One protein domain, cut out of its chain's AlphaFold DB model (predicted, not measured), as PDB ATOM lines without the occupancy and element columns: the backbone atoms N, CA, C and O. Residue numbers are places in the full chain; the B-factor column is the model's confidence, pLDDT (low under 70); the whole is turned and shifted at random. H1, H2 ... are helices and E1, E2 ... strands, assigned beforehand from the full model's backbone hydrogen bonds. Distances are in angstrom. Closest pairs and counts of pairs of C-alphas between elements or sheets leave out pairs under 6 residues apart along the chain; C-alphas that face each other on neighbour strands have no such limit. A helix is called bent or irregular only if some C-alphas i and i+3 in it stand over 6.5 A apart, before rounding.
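This is residues 3 to 104 of the 276 residues of an uncharacterized protein of Thermomonospora cellulosilytica (UniProt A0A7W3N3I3). One long helix, H1, is cradled by a twisted sheet of five strands that curls round it and covers one side of it, leaving the sheet's other face bare. The long loop of residues 32 to 47 reaches out past one end of the sheet before the chain turns back into H1, and the outline is a rod. The printed part has 102 residues, with elements in the order E1, E2, E3, H1, E4, E5, and the antiparallel sheet runs E3, E2, E1, E5, E4. The class is mixed, helices and strands, in two layers, with H1 on one face of the sheet. The whole is only just loose, close to compact, with a radius of gyration of the C-alphas of 15.4 A and spans of 52 by 24 by 20 A.

E1, residues 3 to 10, and E2, residues 13 to 20, form an antiparallel hairpin at 164 degrees, with N 6 and O 17 2.8 A apart, within hydrogen-bond range. E2 and E3, residues 25 to 31, form the next hairpin, at 156 degrees, with N 28 and O 16 2.8 A apart. E1, E2 and E3 are a meander, each strand the antiparallel neighbour of the one before. H1, residues 48 to 77, is on the sheet with its residues 54 to 77. E4, residues 80 to 89, comes nearest to it: the closest C-alphas, of Thr 70 and Ala 81, are 4.4 A apart. For E1 and H1 the closest C-alphas, of Leu 7 and Arg 62, are 7.2 A apart. E4 and E5, residues 93 to 101, form a hairpin at 160 degrees, with N 86 and O 95 2.7 A apart. E5 is also the antiparallel neighbour of E1, at 154 degrees, with N 96 and O 5 2.7 A apart. The edge strands, E3 and E4, are apart. In H1, 25 of 26 O i to N i+4 pairs are within hydrogen-bond range.

E1 begins at C-alpha 3, (235.682, 161.994, 276.123), and is 23.0 A long; E2 is 23.1 A and E3 18.4 A. H1 runs 43.9 A from C-alpha 48, (245.922, 151.408, 244.032); it is irregular, but only just, with C-alphas 48 and 51 6.7 A apart. E4 is 26.9 A long, and E5, 24.9 A, ends at C-alpha 101, (223.607, 165.196, 272.999).

The two C-alphas farthest apart, of Arg 43 and Gly 78, are 52.9 A apart. The printed part has no cut. The link from E3 to H1, 16 residues, is long; the other links between named elements are tight. The mean pLDDT of the printed part is 89.6, and residues 39 to 44 are under 70.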
ATOM      1  N   VAL A   3     235.361 160.635 276.606       93.75
ATOM      2  CA  VAL A   3     235.682 161.994 276.123       93.75
ATOM      3  C   VAL A   3     236.430 161.953 274.797       93.75
ATOM      4  O   VAL A   3     236.384 162.898 274.015       93.75
ATOM      5  N   ARG A   4     237.095 160.826 274.526       96.62
ATOM      6  CA  ARG A   4     237.851 160.593 273.306       96.62
ATOM      7  C   ARG A   4     237.723 159.140 272.874       96.62
ATOM      8  O   ARG A   4     237.624 158.236 273.703       96.62
ATOM      9  N   VAL A   5     237.773 158.913 271.571       97.56
ATOM     10  CA  VAL A   5     237.899 157.586 270.980       97.56
ATOM     11  C   VAL A   5     238.950 157.597 269.879       97.56
ATOM     12  O   VAL A   5     239.054 158.562 269.138       97.56
ATOM     13  N   VAL A   6     239.733 156.536 269.755       97.25
ATOM     14  CA  VAL A   6     240.681 156.351 268.652       97.25
ATOM     15  C   VAL A   6     240.279 155.098 267.897       97.25
ATOM     16  O   VAL A   6     240.119 154.047 268.511       97.25
ATOM     17  N   LEU A   7     240.102 155.195 266.583       97.06
ATOM     18  CA  LEU A   7     239.986 154.046 265.692       97.06
ATOM     19  C   LEU A   7     241.347 153.822 265.039       97.06
ATOM     20  O   LEU A   7     241.858 154.718 264.370       97.06
ATOM     21  N   GLN A   8     241.901 152.628 265.214       95.75
ATOM     22  CA  GLN A   8     243.212 152.278 264.690       95.75
ATOM     23  C   GLN A   8     243.158 150.918 264.001       95.75
ATOM     24  O   GLN A   8     242.609 149.960 264.551       95.75
ATOM     25  N   GLY A   9     243.740 150.847 262.812       93.94
ATOM     26  CA  GLY A   9     244.068 149.598 262.148       93.94
ATOM     27  C   GLY A   9     245.576 149.350 262.155       93.94
ATOM     28  O   GLY A   9     246.357 150.273 261.926       93.94
ATOM     29  N   ASP A  10     245.969 148.111 262.429       90.81
ATOM     30  CA  ASP A  10     247.348 147.620 262.422       90.81
ATOM     31  C   ASP A  10     247.429 146.253 261.708       90.81
ATOM     32  O   ASP A  10     246.503 145.864 260.987       90.81
ATOM     33  N   ASP A  11     248.551 145.542 261.837       86.81
ATOM     34  CA  ASP A  11     248.743 144.204 261.257       86.81
ATOM     35  C   ASP A  11     247.791 143.144 261.837       86.81
ATOM     36  O   ASP A  11     247.462 142.170 261.156       86.81
ATOM     37  N   GLU A  12     247.326 143.329 263.075       85.75
ATOM     38  CA  GLU A  12     246.454 142.390 263.790       85.75
ATOM     39  C   GLU A  12     244.963 142.650 263.511       85.75
ATOM     40  O   GLU A  12     244.104 141.829 263.846       85.75
ATOM     41  N   GLY A  13     244.647 143.772 262.861       91.06
ATOM     42  CA  GLY A  13     243.304 144.148 262.439       91.06
ATOM     43  C   GLY A  13     242.904 145.514 262.974       91.06
ATOM     44  O   GLY A  13     243.727 146.412 263.124       91.06
ATOM     45  N   TRP A  14     241.608 145.701 263.232       94.94
ATOM     46  CA  TRP A  14     241.082 146.975 263.716       94.94
ATOM     47  C   TRP A  14     240.691 146.916 265.185       94.94
ATOM     48  O   TRP A  14     240.081 145.952 265.665       94.94
ATOM     49  N   ARG A  15     240.955 148.014 265.887       95.56
ATOM     50  CA  ARG A  15     240.575 148.232 267.281       95.56
ATOM     51  C   ARG A  15     240.065 149.649 267.482       95.56
ATOM     52  O   ARG A  15     240.465 150.566 266.767       95.56
ATOM     53  N   CYS A  16     239.215 149.833 268.487       95.94
ATOM     54  CA  CYS A  16     238.984 151.157 269.042       95.94
ATOM     55  C   CYS A  16     239.504 151.260 270.473       95.94
ATOM     56  O   CYS A  16     239.441 150.304 271.245       95.94
ATOM     57  N   VAL A  17     240.039 152.429 270.809       96.81
ATOM     58  CA  VAL A  17     240.458 152.794 272.159       96.81
ATOM     59  C   VAL A  17     239.516 153.875 272.649       96.81
ATOM     60  O   VAL A  17     239.473 154.958 272.072       96.81
ATOM     61  N   VAL A  18     238.738 153.584 273.681       96.81
ATOM     62  CA  VAL A  18     237.833 154.545 274.309       96.81
ATOM     63  C   VAL A  18     238.533 155.111 275.532       96.81
ATOM     64  O   VAL A  18     238.944 154.356 276.408       96.81
ATOM     65  N   VAL A  19     238.668 156.432 275.594       96.06
ATOM     66  CA  VAL A  19     239.306 157.140 276.705       96.06
ATOM     67  C   VAL A  19     238.235 157.893 277.477       96.06
ATOM     68  O   VAL A  19     237.459 158.675 276.914       96.06
ATOM     69  N   SER A  20     238.174 157.636 278.774       92.69
ATOM     70  CA  SER A  20     237.238 158.289 279.685       92.69
ATOM     71  C   SER A  20     237.836 159.548 280.317       92.69
ATOM     72  O   SER A  20     239.033 159.798 280.218       92.69
ATOM     73  N   GLY A  21     236.984 160.400 280.895       88.25
ATOM     74  CA  GLY A  21     237.397 161.706 281.432       88.25
ATOM     75  C   GLY A  21     238.403 161.658 282.591       88.25
ATOM     76  O   GLY A  21     239.074 162.650 282.842       88.25
ATOM     77  N   ASP A  22     238.535 160.520 283.270       91.19
ATOM     78  CA  ASP A  22     239.559 160.231 284.285       91.19
ATOM     79  C   ASP A  22     240.854 159.645 283.682       91.19
ATOM     80  O   ASP A  22     241.791 159.319 284.406       91.19
ATOM     81  N   GLY A  23     240.918 159.528 282.353       91.19
ATOM     82  CA  GLY A  23     242.070 159.024 281.612       91.19
ATOM     83  C   GLY A  23     242.117 157.503 281.466       91.19
ATOM     84  O   GLY A  23     243.079 157.000 280.890       91.19
ATOM     85  N   VAL A  24     241.108 156.756 281.937       94.62
ATOM     86  CA  VAL A  24     241.097 155.296 281.770       94.62
ATOM     87  C   VAL A  24     240.854 154.939 280.304       94.62
ATOM     88  O   VAL A  24     239.891 155.411 279.686       94.62
ATOM     89  N   GLU A  25     241.732 154.089 279.765       96.25
ATOM     90  CA  GLU A  25     241.652 153.559 278.406       96.25
ATOM     91  C   GLU A  25     241.051 152.155 278.383       96.25
ATOM     92  O   GLU A  25     241.496 151.248 279.088       96.25
ATOM     93  N   GLU A  26     240.093 151.948 277.489       95.06
ATOM     94  CA  GLU A  26     239.529 150.641 277.186       95.06
ATOM     95  C   GLU A  26     239.768 150.303 275.717       95.06
ATOM     96  O   GLU A  26     239.421 151.080 274.825       95.06
ATOM     97  N   ARG A  27     240.346 149.129 275.454       94.75
ATOM     98  CA  ARG A  27     240.631 148.653 274.097       94.75
ATOM     99  C   ARG A  27     239.606 147.614 273.681       94.75
ATOM    100  O   ARG A  27     239.475 146.574 274.321       94.75
ATOM    101  N   ILE A  28     238.918 147.879 272.578       93.25
ATOM    102  CA  ILE A  28     237.864 147.020 272.053       93.25
ATOM    103  C   ILE A  28     238.307 146.504 270.679       93.25
ATOM    104  O   ILE A  28     238.422 147.293 269.735       93.25
ATOM    105  N   PRO A  29     238.543 145.189 270.525       92.19
ATOM    106  CA  PRO A  29     238.839 144.616 269.222       92.19
ATOM    107  C   PRO A  29     237.590 144.681 268.335       92.19
ATOM    108  O   PRO A  29     236.493 144.260 268.727       92.19
ATOM    109  N   LEU A  30     237.760 145.205 267.123       90.00
ATOM    110  CA  LEU A  30     236.707 145.288 266.109       90.00
ATOM    111  C   LEU A  30     236.805 144.143 265.091       90.00
ATOM    112  O   LEU A  30     235.783 143.800 264.484       90.00
ATOM    113  N   GLY A  31     237.986 143.522 264.988       84.88
ATOM    114  CA  GLY A  31     238.306 142.412 264.090       84.88
ATOM    115  C   GLY A  31     238.661 142.881 262.677       84.88
ATOM    116  O   GLY A  31     238.965 144.051 262.457       84.88
ATOM    117  N   GLY A  32     238.586 141.962 261.712       78.19
ATOM    118  CA  GLY A  32     238.941 142.215 260.312       78.19
ATOM    119  C   GLY A  32     240.371 141.791 259.971       78.19
ATOM    120  O   GLY A  32     241.088 141.278 260.822       78.19
ATOM    121  N   GLY A  33     240.750 141.963 258.704       79.12
ATOM    122  CA  GLY A  33     242.135 141.773 258.268       79.12
ATOM    123  C   GLY A  33     243.006 142.970 258.647       79.12
ATOM    124  O   GLY A  33     242.482 144.070 258.851       79.12
ATOM    125  N   GLY A  34     244.319 142.743 258.720       82.31
ATOM    126  CA  GLY A  34     245.298 143.804 258.932       82.31
ATOM    127  C   GLY A  34     245.256 144.871 257.835       82.31
ATOM    128  O   GLY A  34     244.744 144.644 256.733       82.31
ATOM    129  N   VAL A  35     245.778 146.058 258.140       86.19
ATOM    130  CA  VAL A  35     245.742 147.203 257.212       86.19
ATOM    131  C   VAL A  35     246.859 147.193 256.175       86.19
ATOM    132  O   VAL A  35     246.783 147.910 255.176       86.19
ATOM    133  N   HIS A  36     247.881 146.367 256.371       85.31
ATOM    134  CA  HIS A  36     248.982 146.230 255.431       85.31
ATOM    135  C   HIS A  36     248.663 145.197 254.349       85.31
ATOM    136  O   HIS A  36     248.141 144.113 254.617       85.31
ATOM    137  N   TRP A  37     248.989 145.535 253.098       83.88
ATOM    138  CA  TRP A  37     248.841 144.609 251.983       83.88
ATOM    139  C   TRP A  37     249.815 143.439 252.137       83.88
ATOM    140  O   TRP A  37     251.033 143.615 252.086       83.88
ATOM    141  N   GLN A  38     249.277 142.232 252.303       76.25
ATOM    142  CA  GLN A  38     250.069 141.009 252.366       76.25
ATOM    143  C   GLN A  38     250.068 140.323 251.000       76.25
ATOM    144  O   GLN A  38     249.084 139.716 250.585       76.25
ATOM    145  N   SER A  39     251.196 140.378 250.299       67.12
ATOM    146  CA  SER A  39     251.366 139.799 248.961       67.12
ATOM    147  C   SER A  39     251.703 138.297 248.959       67.12
ATOM    148  O   SER A  39     252.074 137.744 247.923       67.12
ATOM    149  N   GLY A  40     251.613 137.610 250.107       64.25
ATOM    150  CA  GLY A  40     251.846 136.162 250.202       64.25
ATOM    151  C   GLY A  40     253.214 135.708 249.668       64.25
ATOM    152  O   GLY A  40     253.316 134.640 249.071       64.25
ATOM    153  N   GLY A  41     254.255 136.537 249.808       59.03
ATOM    154  CA  GLY A  41     255.609 136.252 249.311       59.03
ATOM    155  C   GLY A  41     255.878 136.661 247.856       59.03
ATOM    156  O   GLY A  41     257.012 136.542 247.393       59.03
ATOM    157  N   ARG A  42     254.886 137.193 247.130       62.59
ATOM    158  CA  ARG A  42     255.109 137.862 245.837       62.59
ATOM    159  C   ARG A  42     255.579 139.300 246.063       62.59
ATOM    160  O   ARG A  42     255.151 139.949 247.007       62.59
ATOM    161  N   ARG A  43     256.446 139.844 245.207       59.84
ATOM    162  CA  ARG A  43     256.838 141.272 245.258       59.84
ATOM    163  C   ARG A  43     255.775 142.173 244.614       59.84
ATOM    164  O   ARG A  43     256.107 143.078 243.855       59.84
ATOM    165  N   ASP A  44     254.505 141.907 244.890       69.19
ATOM    166  CA  ASP A  44     253.415 142.733 244.390       69.19
ATOM    167  C   ASP A  44     253.261 143.923 245.341       69.19
ATOM    168  O   ASP A  44     252.993 143.743 246.530       69.19
ATOM    169  N   GLY A  45     253.495 145.133 244.826       78.50
ATOM    170  CA  GLY A  45     253.272 146.370 245.572       78.50
ATOM    171  C   GLY A  45     251.800 146.550 245.952       78.50
ATOM    172  O   GLY A  45     250.919 145.889 245.400       78.50
ATOM    173  N   GLU A  46     251.537 147.460 246.890       85.06
ATOM    174  CA  GLU A  46     250.175 147.782 247.320       85.06
ATOM    175  C   GLU A  46     249.308 148.200 246.115       85.06
ATOM    176  O   GLU A  46     249.648 149.159 245.412       85.06
ATOM    177  N   PRO A  47     248.183 147.510 245.847       87.00
ATOM    178  CA  PRO A  47     247.299 147.890 244.758       87.00
ATOM    179  C   PRO A  47     246.678 149.268 244.995       87.00
ATOM    180  O   PRO A  47     246.234 149.576 246.098       87.00
ATOM    181  N   ALA A  48     246.508 150.063 243.936       86.50
ATOM    182  CA  ALA A  48     245.922 151.408 244.032       86.50
ATOM    183  C   ALA A  48     244.505 151.437 244.649       86.50
ATOM    184  O   ALA A  48     244.074 152.454 245.191       86.50
ATOM    185  N   TRP A  49     243.766 150.324 244.587       85.62
ATOM    186  CA  TRP A  49     242.439 150.202 245.191       85.62
ATOM    187  C   TRP A  49     242.470 149.910 246.703       85.62
ATOM    188  O   TRP A  49     241.434 150.060 247.353       85.62
ATOM    189  N   TRP A  50     243.617 149.519 247.274       89.25
ATOM    190  CA  TRP A  50     243.732 149.102 248.677       89.25
ATOM    191  C   TRP A  50     243.455 150.251 249.648       89.25
ATOM    192  O   TRP A  50     242.573 150.117 250.495       89.25
ATOM    193  N   ARG A  51     244.083 151.425 249.468       89.06
ATOM    194  CA  ARG A  51     243.784 152.618 250.291       89.06
ATOM    195  C   ARG A  51     242.301 152.979 250.290       89.06
ATOM    196  O   ARG A  51     241.746 153.266 251.347       89.06
ATOM    197  N   ARG A  52     241.641 152.935 249.125       88.56
ATOM    198  CA  ARG A  52     240.193 153.188 249.024       88.56
ATOM    199  C   ARG A  52     239.409 152.166 249.844       88.56
ATOM    200  O   ARG A  52     238.531 152.546 250.612       88.56
ATOM    201  N   ARG A  53     239.767 150.885 249.732       87.25
ATOM    202  CA  ARG A  53     239.138 149.807 250.497       87.25
ATOM    203  C   ARG A  53     239.312 149.984 252.007       87.25
ATOM    204  O   ARG A  53     238.352 149.791 252.746       87.25
ATOM    205  N   LEU A  54     240.500 150.372 252.468       90.94
ATOM    206  CA  LEU A  54     240.742 150.693 253.877       90.94
ATOM    207  C   LEU A  54     239.895 151.882 254.339       90.94
ATOM    208  O   LEU A  54     239.340 151.827 255.430       90.94
ATOM    209  N   GLY A  55     239.737 152.913 253.503       90.56
ATOM    210  CA  GLY A  55     238.850 154.046 253.782       90.56
ATOM    211  C   GLY A  55     237.389 153.620 253.972       90.56
ATOM    212  O   GLY A  55     236.769 153.988 254.966       90.56
ATOM    213  N   GLU A  56     236.864 152.771 253.084       88.56
ATOM    214  CA  GLU A  56     235.506 152.204 253.190       88.56
ATOM    215  C   GLU A  56     235.320 151.374 254.476       88.56
ATOM    216  O   GLU A  56     234.266 151.415 255.125       88.56
ATOM    217  N   ILE A  57     236.350 150.608 254.859       89.75
ATOM    218  CA  ILE A  57     236.364 149.836 256.107       89.75
ATOM    219  C   ILE A  57     236.367 150.786 257.309       89.75
ATOM    220  O   ILE A  57     235.531 150.632 258.197       89.75
ATOM    221  N   ALA A  58     237.252 151.785 257.324       92.44
ATOM    222  CA  ALA A  58     237.355 152.764 258.400       92.44
ATOM    223  C   ALA A  58     236.046 153.538 258.590       92.44
ATOM    224  O   ALA A  58     235.585 153.699 259.716       92.44
ATOM    225  N   GLU A  59     235.395 153.967 257.507       91.06
ATOM    226  CA  GLU A  59     234.079 154.611 257.554       91.06
ATOM    227  C   GLU A  59     233.028 153.705 258.210       91.06
ATOM    228  O   GLU A  59     232.367 154.111 259.169       91.06
ATOM    229  N   SER A  60     232.946 152.446 257.769       87.88
ATOM    230  CA  SER A  60     232.026 151.455 258.339       87.88
ATOM    231  C   SER A  60     232.305 151.192 259.827       87.88
ATOM    232  O   SER A  60     231.384 151.001 260.625       87.88
ATOM    233  N   LEU A  61     233.579 151.187 260.228       92.25
ATOM    234  CA  LEU A  61     233.984 150.992 261.618       92.25
ATOM    235  C   LEU A  61     233.710 152.221 262.485       92.25
ATOM    236  O   LEU A  61     233.269 152.050 263.619       92.25
ATOM    237  N   ARG A  62     233.890 153.444 261.973       93.56
ATOM    238  CA  ARG A  62     233.517 154.676 262.688       93.56
ATOM    239  C   ARG A  62     232.017 154.736 262.955       93.56
ATOM    240  O   ARG A  62     231.625 155.081 264.066       93.56
ATOM    241  N   GLU A  63     231.183 154.332 261.996       89.06
ATOM    242  CA  GLU A  63     229.735 154.187 262.206       89.06
ATOM    243  C   GLU A  63     229.433 153.185 263.332       89.06
ATOM    244  O   GLU A  63     228.671 153.484 264.254       89.06
ATOM    245  N   ARG A  64     230.080 152.011 263.305       88.75
ATOM    246  CA  ARG A  64     229.921 150.980 264.341       88.75
ATOM    247  C   ARG A  64     230.351 151.470 265.725       88.75
ATOM    248  O   ARG A  64     229.650 151.213 266.701       88.75
ATOM    249  N   VAL A  65     231.482 152.168 265.815       92.56
ATOM    250  CA  VAL A  65     231.976 152.774 267.060       92.56
ATOM    251  C   VAL A  65     231.020 153.862 267.548       92.56
ATOM    252  O   VAL A  65     230.727 153.913 268.739       92.56
ATOM    253  N   GLY A  66     230.472 154.672 266.638       92.00
ATOM    254  CA  GLY A  66     229.434 155.652 266.947       92.00
ATOM    255  C   GLY A  66     228.212 155.014 267.602       92.00
ATOM    256  O   GLY A  66     227.803 155.454 268.673       92.00
ATOM    257  N   MET A  67     227.679 153.932 267.027       88.56
ATOM    258  CA  MET A  67     226.550 153.196 267.615       88.56
ATOM    259  C   MET A  67     226.880 152.627 268.999       88.56
ATOM    260  O   MET A  67     226.100 152.807 269.932       88.56
ATOM    261  N   LEU A  68     228.052 151.999 269.144       90.06
ATOM    262  CA  LEU A  68     228.519 151.430 270.410       90.06
ATOM    263  C   LEU A  68     228.604 152.493 271.516       90.06
ATOM    264  O   LEU A  68     228.088 152.295 272.615       90.06
ATOM    265  N   LEU A  69     229.252 153.626 271.234       92.38
ATOM    266  CA  LEU A  69     229.397 154.703 272.214       92.38
ATOM    267  C   LEU A  69     228.067 155.387 272.509       92.38
ATOM    268  O   LEU A  69     227.820 155.751 273.653       92.38
ATOM    269  N   THR A  70     227.193 155.503 271.512       91.31
ATOM    270  CA  THR A  70     225.837 156.023 271.697       91.31
ATOM    271  C   THR A  70     225.051 155.165 272.690       91.31
ATOM    272  O   THR A  70     224.436 155.716 273.598       91.31
ATOM    273  N   ASP A  71     225.101 153.836 272.569       89.62
ATOM    274  CA  ASP A  71     224.410 152.932 273.501       89.62
ATOM    275  C   ASP A  71     224.978 153.014 274.907       89.62
ATOM    276  O   ASP A  71     224.235 153.215 275.863       89.62
ATOM    277  N   ARG A  72     226.305 152.957 275.027       89.56
ATOM    278  CA  ARG A  72     226.973 153.054 276.324       89.56
ATOM    279  C   ARG A  72     226.680 154.380 277.024       89.56
ATOM    280  O   ARG A  72     226.428 154.397 278.230       89.56
ATOM    281  N   CYS A  73     226.725 155.492 276.289       91.56
ATOM    282  CA  CYS A  73     226.395 156.805 276.835       91.56
ATOM    283  C   CYS A  73     224.928 156.880 277.260       91.56
ATOM    284  O   CYS A  73     224.648 157.426 278.326       91.56
ATOM    285  N   PHE A  74     224.013 156.286 276.491       90.81
ATOM    286  CA  PHE A  74     222.597 156.278 276.836       90.81
ATOM    287  C   PHE A  74     222.333 155.463 278.104       90.81
ATOM    288  O   PHE A  74     221.692 155.960 279.024       90.81
ATOM    289  N   GLU A  75     222.885 154.253 278.196       88.56
ATOM    290  CA  GLU A  75     222.747 153.380 279.369       88.56
ATOM    291  C   GLU A  75     223.322 154.012 280.642       88.56
ATOM    292  O   GLU A  75     222.762 153.851 281.723       88.56
ATOM    293  N   THR A  76     224.431 154.748 280.520       90.62
ATOM    294  CA  THR A  76     225.136 155.310 281.681       90.62
ATOM    295  C   THR A  76     224.628 156.700 282.077       90.62
ATOM    296  O   THR A  76     224.571 157.019 283.263       90.62
ATOM    297  N   PHE A  77     224.298 157.551 281.101       90.00
ATOM    298  CA  PHE A  77     224.052 158.987 281.307       90.00
ATOM    299  C   PHE A  77     222.691 159.466 280.789       90.00
ATOM    300  O   PHE A  77     222.354 160.631 280.977       90.00
ATOM    301  N   GLY A  78     221.913 158.618 280.107       89.25
ATOM    302  CA  GLY A  78     220.640 159.006 279.492       89.25
ATOM    303  C   GLY A  78     220.768 159.921 278.266       89.25
ATOM    304  O   GLY A  78     219.754 160.394 277.758       89.25
ATOM    305  N   GLY A  79     221.990 160.171 277.783       91.19
ATOM    306  CA  GLY A  79     222.286 160.974 276.592       91.19
ATOM    307  C   GLY A  79     222.983 160.157 275.509       91.19
ATOM    308  O   GLY A  79     223.541 159.099 275.780       91.19
ATOM    309  N   GLU A  80     222.972 160.640 274.273       91.62
ATOM    310  CA  GLU A  80     223.644 159.974 273.156       91.62
ATOM    311  C   GLU A  80     225.027 160.564 272.893       91.62
ATOM    312  O   GLU A  80     225.269 161.742 273.141       91.62
ATOM    313  N   ALA A  81     225.934 159.734 272.381       93.31
ATOM    314  CA  ALA A  81     227.237 160.202 271.939       93.31
ATOM    315  C   ALA A  81     227.092 160.961 270.614       93.31
ATOM    316  O   ALA A  81     226.422 160.500 269.684       93.31
ATOM    317  N   ASP A  82     227.762 162.099 270.521       94.06
ATOM    318  CA  ASP A  82     228.106 162.741 269.261       94.06
ATOM    319  C   ASP A  82     229.628 162.720 269.111       94.06
ATOM    320  O   ASP A  82     230.357 162.933 270.084       94.06
ATOM    321  N   ILE A  83     230.114 162.352 267.924       96.06
ATOM    322  CA  ILE A  83     231.542 162.114 267.696       96.06
ATOM    323  C   ILE A  83     232.011 162.923 266.503       96.06
ATOM    324  O   ILE A  83     231.667 162.633 265.354       96.06
ATOM    325  N   VAL A  84     232.888 163.879 266.782       96.56
ATOM    326  CA  VAL A  84     233.602 164.623 265.750       96.56
ATOM    327  C   VAL A  84     234.911 163.905 265.467       96.56
ATOM    328  O   VAL A  84     235.810 163.892 266.306       96.56
ATOM    329  N   TRP A  85     235.000 163.287 264.291       96.50
ATOM    330  CA  TRP A  85     236.177 162.540 263.855       96.50
ATOM    331  C   TRP A  85     237.190 163.425 263.130       96.50
ATOM    332  O   TRP A  85     236.838 164.196 262.240       96.50
ATOM    333  N   LEU A  86     238.455 163.217 263.458       96.06
ATOM    334  CA  LEU A  86     239.634 163.853 262.899       96.06
ATOM    335  C   LEU A  86     240.526 162.763 262.299       96.06
ATOM    336  O   LEU A  86     240.807 161.746 262.937       96.06
ATOM    337  N   GLU A  87     240.939 162.964 261.052       96.00
ATOM    338  CA  GLU A  87     241.925 162.102 260.404       96.00
ATOM    339  C   GLU A  87     243.304 162.415 260.987       96.00
ATOM    340  O   GLU A  87     243.747 163.561 260.928       96.00
ATOM    341  N   VAL A  88     243.963 161.411 261.572       95.12
ATOM    342  CA  VAL A  88     245.314 161.565 262.140       95.12
ATOM    343  C   VAL A  88     246.347 160.980 261.181       95.12
ATOM    344  O   VAL A  88     247.329 161.640 260.857       95.12
ATOM    345  N   ASP A  89     246.096 159.758 260.706       91.75
ATOM    346  CA  ASP A  89     246.898 159.080 259.683       91.75
ATOM    347  C   ASP A  89     245.966 158.228 258.810       91.75
ATOM    348  O   ASP A  89     245.713 157.046 259.063       91.75
ATOM    349  N   GLY A  90     245.323 158.873 257.836       85.62
ATOM    350  CA  GLY A  90     244.329 158.219 256.999       85.62
ATOM    351  C   GLY A  90     244.951 157.255 255.981       85.62
ATOM    352  O   GLY A  90     245.985 157.551 255.368       85.62
ATOM    353  N   PRO A  91     244.296 156.112 255.700       90.19
ATOM    354  CA  PRO A  91     242.940 155.742 256.122       90.19
ATOM    355  C   PRO A  91     242.860 154.939 257.437       90.19
ATOM    356  O   PRO A  91     241.768 154.496 257.790       90.19
ATOM    357  N   THR A  92     243.969 154.710 258.145       93.12
ATOM    358  CA  THR A  92     244.082 153.679 259.198       93.12
ATOM    359  C   THR A  92     243.975 154.205 260.628       93.12
ATOM    360  O   THR A  92     243.708 153.413 261.530       93.12
ATOM    361  N   CYS A  93     244.125 155.513 260.853       95.81
ATOM    362  CA  CYS A  93     244.074 156.124 262.179       95.81
ATOM    363  C   CYS A  93     243.185 157.374 262.216       95.81
ATOM    364  O   CYS A  93     243.404 158.347 261.486       95.81
ATOM    365  N   TRP A  94     242.203 157.350 263.116       97.56
ATOM    366  CA  TRP A  94     241.248 158.431 263.341       97.56
ATOM    367  C   TRP A  94     241.070 158.679 264.833       97.56
ATOM    368  O   TRP A  94     240.892 157.736 265.605       97.56
ATOM    369  N   GLU A  95     241.025 159.945 265.231       97.81
ATOM    370  CA  GLU A  95     240.708 160.363 266.596       97.81
ATOM    371  C   GLU A  95     239.338 161.040 266.613       97.81
ATOM    372  O   GLU A  95     238.995 161.801 265.718       97.81
ATOM    373  N   GLY A  96     238.515 160.726 267.601       97.25
ATOM    374  CA  GLY A  96     237.166 161.241 267.762       97.25
ATOM    375  C   GLY A  96     237.020 161.936 269.104       97.25
ATOM    376  O   GLY A  96     237.291 161.333 270.143       97.25
ATOM    377  N   LEU A  97     236.557 163.183 269.089       97.38
ATOM    378  CA  LEU A  97     236.115 163.884 270.293       97.38
ATOM    379  C   LEU A  97     234.665 163.506 270.575       97.38
ATOM    380  O   LEU A  97     233.823 163.618 269.683       97.38
ATOM    381  N   VAL A  98     234.387 163.048 271.798       97.06
ATOM    382  CA  VAL A  98     233.063 162.560 272.194       97.06
ATOM    383  C   VAL A  98     232.371 163.599 273.065       97.06
ATOM    384  O   VAL A  98     232.865 163.960 274.133       97.06
ATOM    385  N   THR A  99     231.200 164.047 272.626       95.12
ATOM    386  CA  THR A  99     230.294 164.909 273.389       95.12
ATOM    387  C   THR A  99     228.972 164.186 273.649       95.12
ATOM    388  O   THR A  99     228.683 163.146 273.053       95.12
ATOM    389  N   LEU A 100     228.178 164.708 274.589       94.69
ATOM    390  CA  LEU A 100     226.814 164.235 274.817       94.69
ATOM    391  C   LEU A 100     225.817 165.147 274.114       94.69
ATOM    392  O   LEU A 100     225.931 166.372 274.167       94.69
ATOM    393  N   ARG A 101     224.796 164.532 273.528       93.00
ATOM    394  CA  ARG A 101     223.607 165.196 272.999       93.00
ATOM    395  C   ARG A 101     222.341 164.561 273.559       93.00
ATOM    396  O   ARG A 101     222.380 163.489 274.169       93.00
ATOM    397  N   GLU A 102     221.212 165.226 273.333       92.06
ATOM    398  CA  GLU A 102     219.907 164.683 273.697       92.06
ATOM    399  C   GLU A 102     219.679 163.306 273.055       92.06
ATOM    400  O   GLU A 102     220.098 163.073 271.908       92.06
ATOM    401  N   PRO A 103     219.033 162.381 273.787       88.69
ATOM    402  CA  PRO A 103     218.750 161.062 273.266       88.69
ATOM    403  C   PRO A 103     217.752 161.120 272.115       88.69
ATOM    404  O   PRO A 103     216.775 161.870 272.158       88.69
ATOM    405  N   ASP A 104     217.969 160.271 271.110       87.44
ATOM    406  CA  ASP A 104     217.009 160.064 270.035       87.44
ATOM    407  C   ASP A 104     215.621 159.733 270.632       87.44
ATOM    408  O   ASP A 104     215.504 158.779 271.411       87.44
TER     409      ASP A 104